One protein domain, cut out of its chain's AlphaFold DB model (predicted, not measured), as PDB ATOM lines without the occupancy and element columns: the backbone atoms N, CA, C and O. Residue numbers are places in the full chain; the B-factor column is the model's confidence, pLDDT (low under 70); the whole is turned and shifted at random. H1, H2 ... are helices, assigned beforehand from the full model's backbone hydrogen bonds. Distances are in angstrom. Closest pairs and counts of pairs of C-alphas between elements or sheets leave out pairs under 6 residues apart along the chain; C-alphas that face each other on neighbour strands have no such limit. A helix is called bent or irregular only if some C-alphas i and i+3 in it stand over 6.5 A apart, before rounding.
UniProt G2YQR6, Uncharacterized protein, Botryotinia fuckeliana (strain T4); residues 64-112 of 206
ATOM      1  N   ILE A  64     220.797 192.254 253.801       52.22
ATOM      2  CA  ILE A  64     220.409 190.831 253.899       52.22
ATOM      3  C   ILE A  64     220.843 190.240 255.248       52.22
ATOM      4  O   ILE A  64     220.067 189.510 255.873       52.22
ATOM      5  N   SER A  65     222.018 190.634 255.751       51.22
ATOM      6  CA  SER A  65     222.518 190.203 257.061       51.22
ATOM      7  C   SER A  65     221.625 190.691 258.214       51.22
ATOM      8  O   SER A  65     221.458 189.984 259.206       51.22
ATOM      9  N   GLY A  66     220.960 191.845 258.070       49.19
ATOM     10  CA  GLY A  66     220.019 192.374 259.067       49.19
ATOM     11  C   GLY A  66     218.713 191.577 259.214       49.19
ATOM     12  O   GLY A  66     218.079 191.623 260.269       49.19
ATOM     13  N   ARG A  67     218.305 190.799 258.199       55.03
ATOM     14  CA  ARG A  67     217.051 190.015 258.234       55.03
ATOM     15  C   ARG A  67     217.177 188.695 259.005       55.03
ATOM     16  O   ARG A  67     216.167 188.186 259.489       55.03
ATOM     17  N   PHE A  68     218.398 188.171 259.125       61.88
ATOM     18  CA  PHE A  68     218.750 186.957 259.877       61.88
ATOM     19  C   PHE A  68     219.857 187.207 260.917       61.88
ATOM     20  O   PHE A  68     220.560 186.271 261.286       61.88
ATOM     21  N   GLY A  69     219.985 188.464 261.369       67.69
ATOM     22  CA  GLY A  69     221.021 189.017 262.250       67.69
ATOM     23  C   GLY A  69     221.913 187.999 262.955       67.69
ATOM     24  O   GLY A  69     221.534 187.449 263.987       67.69
ATOM     25  N   PHE A  70     223.110 187.783 262.409       84.69
ATOM     26  CA  PHE A  70     224.169 187.067 263.107       84.69
ATOM     27  C   PHE A  70     224.827 188.023 264.108       84.69
ATOM     28  O   PHE A  70     225.437 189.014 263.715       84.69
ATOM     29  N   ASP A  71     224.697 187.739 265.404       87.31
ATOM     30  CA  ASP A  71     225.225 188.570 266.499       87.31
ATOM     31  C   ASP A  71     226.688 188.255 266.861       87.31
ATOM     32  O   ASP A  71     227.179 188.672 267.908       87.31
ATOM     33  N   GLY A  72     227.383 187.490 266.015       87.94
ATOM     34  CA  GLY A  72     228.756 187.048 266.248       87.94
ATOM     35  C   GLY A  72     228.877 185.717 266.995       87.94
ATOM     36  O   GLY A  72     229.987 185.208 267.117       87.94
ATOM     37  N   THR A  73     227.782 185.121 267.484       90.88
ATOM     38  CA  THR A  73     227.815 183.805 268.142       90.88
ATOM     39  C   THR A  73     226.758 182.876 267.562       90.88
ATOM     40  O   THR A  73     225.577 183.200 267.548       90.88
ATOM     41  N   TRP A  74     227.154 181.677 267.131       90.88
ATOM     42  CA  TRP A  74     226.200 180.697 266.612       90.88
ATOM     43  C   TRP A  74     225.285 180.144 267.716       90.88
ATOM     44  O   TRP A  74     225.749 179.517 268.675       90.88
ATOM     45  N   ASN A  75     223.971 180.307 267.554       92.81
ATOM     46  CA  ASN A  75     222.951 179.718 268.416       92.81
ATOM     47  C   ASN A  75     222.028 178.811 267.596       92.81
ATOM     48  O   ASN A  75     221.257 179.289 266.773       92.81
ATOM     49  N   TYR A  76     222.027 177.504 267.871       90.56
ATOM     50  CA  TYR A  76     221.218 176.546 267.104       90.56
ATOM     51  C   TYR A  76     219.721 176.906 267.053       90.56
ATOM     52  O   TYR A  76     219.122 176.857 265.987       90.56
ATOM     53  N   THR A  77     219.103 177.301 268.167       92.50
ATOM     54  CA  THR A  77     217.657 177.586 268.211       92.50
ATOM     55  C   THR A  77     217.277 178.800 267.361       92.50
ATOM     56  O   THR A  77     216.208 178.806 266.749       92.50
ATOM     57  N   ARG A  78     218.152 179.810 267.304       89.94
ATOM     58  CA  ARG A  78     217.947 181.036 266.522       89.94
ATOM     59  C   ARG A  78     218.380 180.872 265.062       89.94
ATOM     60  O   ARG A  78     217.631 181.239 264.160       89.94
ATOM     61  N   ASP A  79     219.551 180.282 264.837       90.62
ATOM     62  CA  ASP A  79     220.293 180.390 263.578       90.62
ATOM     63  C   ASP A  79     220.185 179.156 262.679       90.62
ATOM     64  O   ASP A  79     220.619 179.218 261.535       90.62
ATOM     65  N   TYR A  80     219.572 178.042 263.107       88.94
ATOM     66  CA  TYR A  80     219.546 176.804 262.299       88.94
ATOM     67  C   TYR A  80     218.936 176.948 260.891       88.94
ATOM     68  O   TYR A  80     219.142 176.076 260.045       88.94
ATOM     69  N   ARG A  81     218.151 178.004 260.637       88.62
ATOM     70  CA  ARG A  81     217.588 178.323 259.310       88.62
ATOM     71  C   ARG A  81     218.333 179.432 258.573       88.62
ATOM     72  O   ARG A  81     217.971 179.728 257.436       88.62
ATOM     73  N   ASN A  82     219.326 180.051 259.199       89.88
ATOM     74  CA  ASN A  82     220.144 181.065 258.565       89.88
ATOM     75  C   ASN A  82     221.177 180.383 257.657       89.88
ATOM     76  O   ASN A  82     222.162 179.818 258.124       89.88
ATOM     77  N   LEU A  83     220.908 180.413 256.352       89.56
ATOM     78  CA  LEU A  83     221.792 179.886 255.310       89.56
ATOM     79  C   LEU A  83     222.583 180.993 254.591       89.56
ATOM     80  O   LEU A  83     223.290 180.693 253.635       89.56
ATOM     81  N   PHE A  84     222.436 182.247 255.029       90.94
ATOM     82  CA  PHE A  84     222.977 183.447 254.388       90.94
ATOM     83  C   PHE A  84     224.088 184.056 255.252       90.94
ATOM     84  O   PHE A  84     223.992 185.204 255.679       90.94
ATOM     85  N   LEU A  85     225.115 183.261 255.555       89.94
ATOM     86  CA  LEU A  85     226.306 183.728 256.263       89.94
ATOM     87  C   LEU A  85     227.429 184.006 255.262       89.94
ATOM     88  O   LEU A  85     227.660 183.198 254.362       89.94
ATOM     89  N   THR A  86     228.127 185.130 255.428       91.38
ATOM     90  CA  THR A  86     229.375 185.410 254.694       91.38
ATOM     91  C   THR A  86     230.482 184.453 255.129       91.38
ATOM     92  O   THR A  86     230.352 183.768 256.154       91.38
ATOM     93  N   GLN A  87     231.583 184.395 254.375       89.88
ATOM     94  CA  GLN A  87     232.709 183.534 254.747       89.88
ATOM     95  C   GLN A  87     233.250 183.901 256.140       89.88
ATOM     96  O   GLN A  87     233.419 183.026 256.986       89.88
ATOM     97  N   GLU A  88     233.409 185.199 256.420       91.38
ATOM     98  CA  GLU A  88     233.876 185.692 257.723       91.38
ATOM     99  C   GLU A  88     232.930 185.295 258.866       91.38
ATOM    100  O   GLU A  88     233.367 184.859 259.932       91.38
ATOM    101  N   GLN A  89     231.614 185.384 258.644       92.62
ATOM    102  CA  GLN A  89     230.623 184.956 259.632       92.62
ATOM    103  C   GLN A  89     230.647 183.438 259.846       92.62
ATOM    104  O   GLN A  89     230.494 182.987 260.982       92.62
ATOM    105  N   CYS A  90     230.863 182.645 258.791       92.31
ATOM    106  CA  CYS A  90     231.007 181.192 258.903       92.31
ATOM    107  C   CYS A  90     232.235 180.800 259.731       92.31
ATOM    108  O   CYS A  90     232.136 179.890 260.554       92.31
ATOM    109  N   ASP A  91     233.364 181.484 259.546       93.00
ATOM    110  CA  ASP A  91     234.603 181.207 260.281       93.00
ATOM    111  C   ASP A  91     234.449 181.493 261.782       93.00
ATOM    112  O   ASP A  91     234.943 180.736 262.622       93.00
ATOM    113  N   VAL A  92     233.697 182.545 262.127       94.06
ATOM    114  CA  VAL A  92     233.337 182.868 263.516       94.06
ATOM    115  C   VAL A  92     232.313 181.873 264.076       94.06
ATOM    116  O   VAL A  92     232.456 181.408 265.207       94.06
ATOM    117  N   ALA A  93     231.281 181.529 263.302       93.75
ATOM    118  CA  ALA A  93     230.195 180.645 263.727       93.75
ATOM    119  C   ALA A  93     230.642 179.186 263.914       93.75
ATOM    120  O   ALA A  93     230.161 178.502 264.823       93.75
ATOM    121  N   PHE A  94     231.566 178.710 263.074       93.81
ATOM    122  CA  PHE A  94     232.008 177.316 263.041       93.81
ATOM    123  C   PHE A  94     233.539 177.170 263.084       93.81
ATOM    124  O   PHE A  94     234.145 176.665 262.131       93.81
ATOM    125  N   PRO A  95     234.190 177.529 264.207       93.31
ATOM    126  CA  PRO A  95     235.640 177.427 264.321       93.31
ATOM    127  C   PRO A  95     236.135 175.995 264.069       93.31
ATOM    128  O   PRO A  95     235.671 175.038 264.693       93.31
ATOM    129  N   GLY A  96     237.090 175.846 263.147       91.81
ATOM    130  CA  GLY A  96     237.701 174.559 262.789       91.81
ATOM    131  C   GLY A  96     236.891 173.685 261.824       91.81
ATOM    132  O   GLY A  96     237.395 172.652 261.386       91.81
ATOM    133  N   LEU A  97     235.674 174.081 261.429       93.88
ATOM    134  CA  LEU A  97     234.849 173.298 260.498       93.88
ATOM    135  C   LEU A  97     235.540 173.080 259.143       93.88
ATOM    136  O   LEU A  97     235.421 172.010 258.544       93.88
ATOM    137  N   PHE A  98     236.284 174.081 258.676       92.81
ATOM    138  CA  PHE A  98     236.947 174.059 257.375       92.81
ATOM    139  C   PHE A  98     238.344 173.423 257.396       92.81
ATOM    140  O   PHE A  98     238.952 173.274 256.339       92.81
ATOM    141  N   GLU A  99     238.845 172.967 258.551       94.56
ATOM    142  CA  GLU A  99     240.207 172.426 258.677       94.56
ATOM    143  C   GLU A  99     240.456 171.235 257.734       94.56
ATOM    144  O   GLU A  99     241.475 171.180 257.037       94.56
ATOM    145  N   GLU A 100     239.494 170.313 257.630       94.19
ATOM    146  CA  GLU A 100     239.604 169.152 256.736       94.19
ATOM    147  C   GLU A 100     239.522 169.515 255.250       94.19
ATOM    148  O   GLU A 100     240.034 168.773 254.410       94.19
ATOM    149  N   VAL A 101     238.915 170.656 254.919       91.62
ATOM    150  CA  VAL A 101     238.871 171.187 253.551       91.62
ATOM    151  C   VAL A 101     240.171 171.928 253.230       91.62
ATOM    152  O   VAL A 101     240.726 171.768 252.144       91.62
ATOM    153  N   GLU A 102     240.722 172.676 254.182       93.81
ATOM    154  CA  GLU A 102     241.994 173.382 254.017       93.81
ATOM    155  C   GLU A 102     243.200 172.443 253.950       93.81
ATOM    156  O   GLU A 102     244.186 172.736 253.268       93.81
ATOM    157  N   ARG A 103     243.154 171.307 254.651       95.75
ATOM    158  CA  ARG A 103     244.244 170.324 254.682       95.75
ATOM    159  C   ARG A 103     244.693 169.873 253.277       95.75
ATOM    160  O   ARG A 103     245.893 169.974 252.993       95.75
ATOM    161  N   PRO A 104     243.815 169.405 252.365       93.38
ATOM    162  CA  PRO A 104     244.213 169.066 250.998       93.38
ATOM    163  C   PRO A 104     244.641 170.288 250.171       93.38
ATOM    164  O   PRO A 104     245.531 170.152 249.330       93.38
ATOM    165  N   VAL A 105     244.088 171.480 250.424       93.75
ATOM    166  CA  VAL A 105     244.530 172.723 249.761       93.75
ATOM    167  C   VAL A 105     245.987 173.032 250.121       93.75
ATOM    168  O   VAL A 105     246.812 173.249 249.232       93.75
ATOM    169  N   LYS A 106     246.339 172.955 251.411       95.25
ATOM    170  CA  LYS A 106     247.711 173.141 251.915       95.25
ATOM    171  C   LYS A 106     248.676 172.122 251.305       95.25
ATOM    172  O   LYS A 106     249.749 172.506 250.841       95.25
ATOM    173  N   LEU A 107     248.271 170.852 251.219       95.12
ATOM    174  CA  LEU A 107     249.070 169.789 250.594       95.12
ATOM    175  C   LEU A 107     249.381 170.075 249.115       95.12
ATOM    176  O   LEU A 107     250.430 169.686 248.605       95.12
ATOM    177  N   ARG A 108     248.475 170.771 248.425       93.44
ATOM    178  CA  ARG A 108     248.577 171.085 246.996       93.44
ATOM    179  C   ARG A 108     249.031 172.510 246.698       93.44
ATOM    180  O   ARG A 108     249.030 172.891 245.529       93.44
ATOM    181  N   LYS A 109     249.491 173.277 247.694       92.75
ATOM    182  CA  LYS A 109     249.899 174.688 247.541       92.75
ATOM    183  C   LYS A 109     250.849 174.927 246.355       92.75
ATOM    184  O   LYS A 109     250.710 175.922 245.654       92.75
ATOM    185  N   ASN A 110     251.750 173.976 246.088       94.12
ATOM    186  CA  ASN A 110     252.726 174.040 244.989       94.12
ATOM    187  C   ASN A 110     252.363 173.160 243.771       94.12
ATOM    188  O   ASN A 110     253.125 173.100 242.810       94.12
ATOM    189  N   LYS A 111     251.222 172.457 243.796       94.50
ATOM    190  CA  LYS A 111     250.771 171.539 242.738       94.50
ATOM    191  C   LYS A 111     249.290 171.759 242.429       94.50
ATOM    192  O   LYS A 111     248.406 171.077 242.961       94.50
ATOM    193  N   LYS A 112     249.030 172.704 241.522       91.88
ATOM    194  CA  LYS A 112     247.678 173.019 241.042       91.88
ATOM    195  C   LYS A 112     247.009 171.789 240.417       91.88
ATOM    196  O   LYS A 112     247.684 170.897 239.902       91.88
TER     197      LYS A 112
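This is residues 64 to 112 of the 206 residues of an uncharacterized protein of Botryotinia fuckeliana (strain T4) (UniProt G2YQR6). Picture a small, loop-rich body with an arm: residues 64 to 98 make the body, with the short helices H1 and H2 at one end of the domain and H3 between that end and the arm, while residues 99 to 112, H4 and the tail after it, stick out and make the length. No two helices touch, and links and tail join and extend them as one winding path. The printed part has 49 residues with four named helices in the order H1, H2, H3, H4 and no named strand; its class is all helix, though under half of the residues, 24 of 49, are in named elements. The whole is only just loose, close to extended, with a radius of gyration of the C-alphas of 14.1 A and spans of 41 by 19 by 16 A.

Begin at the longest helix, H4, residues 99 to 107: it belongs to the stretch 99 to 112, which stands free, with no C-alpha 8 or more residues apart along the chain within 10 A. Step back over the tight link of five residues to H3, residues 87 to 93; H3 and H4 are apart, with no C-alpha of the one within 8 A of the other. Before H3, a short link of seven residues leads back to H2, residues 76 to 79, and by the same test H2 is apart from H3 and from H4. A short link of eight residues leads back from H2 to H1, residues 64 to 67, which is apart from H2, H3 and H4. In the backbone, every O i to N i+4 pair of H3 is within hydrogen-bond range, H4 has 3 of 5, and H1 and H2 are too short for such a pair.

Find C-alpha 99 at (240.207, 172.426, 258.677); from there H4 runs 12.3 A to C-alpha 107 at (249.070, 169.789, 250.594). H4 is neither bent nor irregular, but only just: C-alphas 101 and 104 are 6.3 A apart. H3 covers 9.8 A from Gln 87 to Ala 93, and H2 goes from Tyr 76 to Asp 79. Look for H1 from C-alpha 64 at (220.409, 190.831, 253.899) to Arg 67.

Look at Thr 77 and Lys 111 for the two C-alphas farthest apart, 42.2 A. Without residues 99 to 112 the body spans 26 by 19 by 15 A, with a radius of gyration of 9.1 A. The printed part has no cut, and none of its links is long. The mean pLDDT of the printed part is 87.6; residues 64 to 69 are under 70.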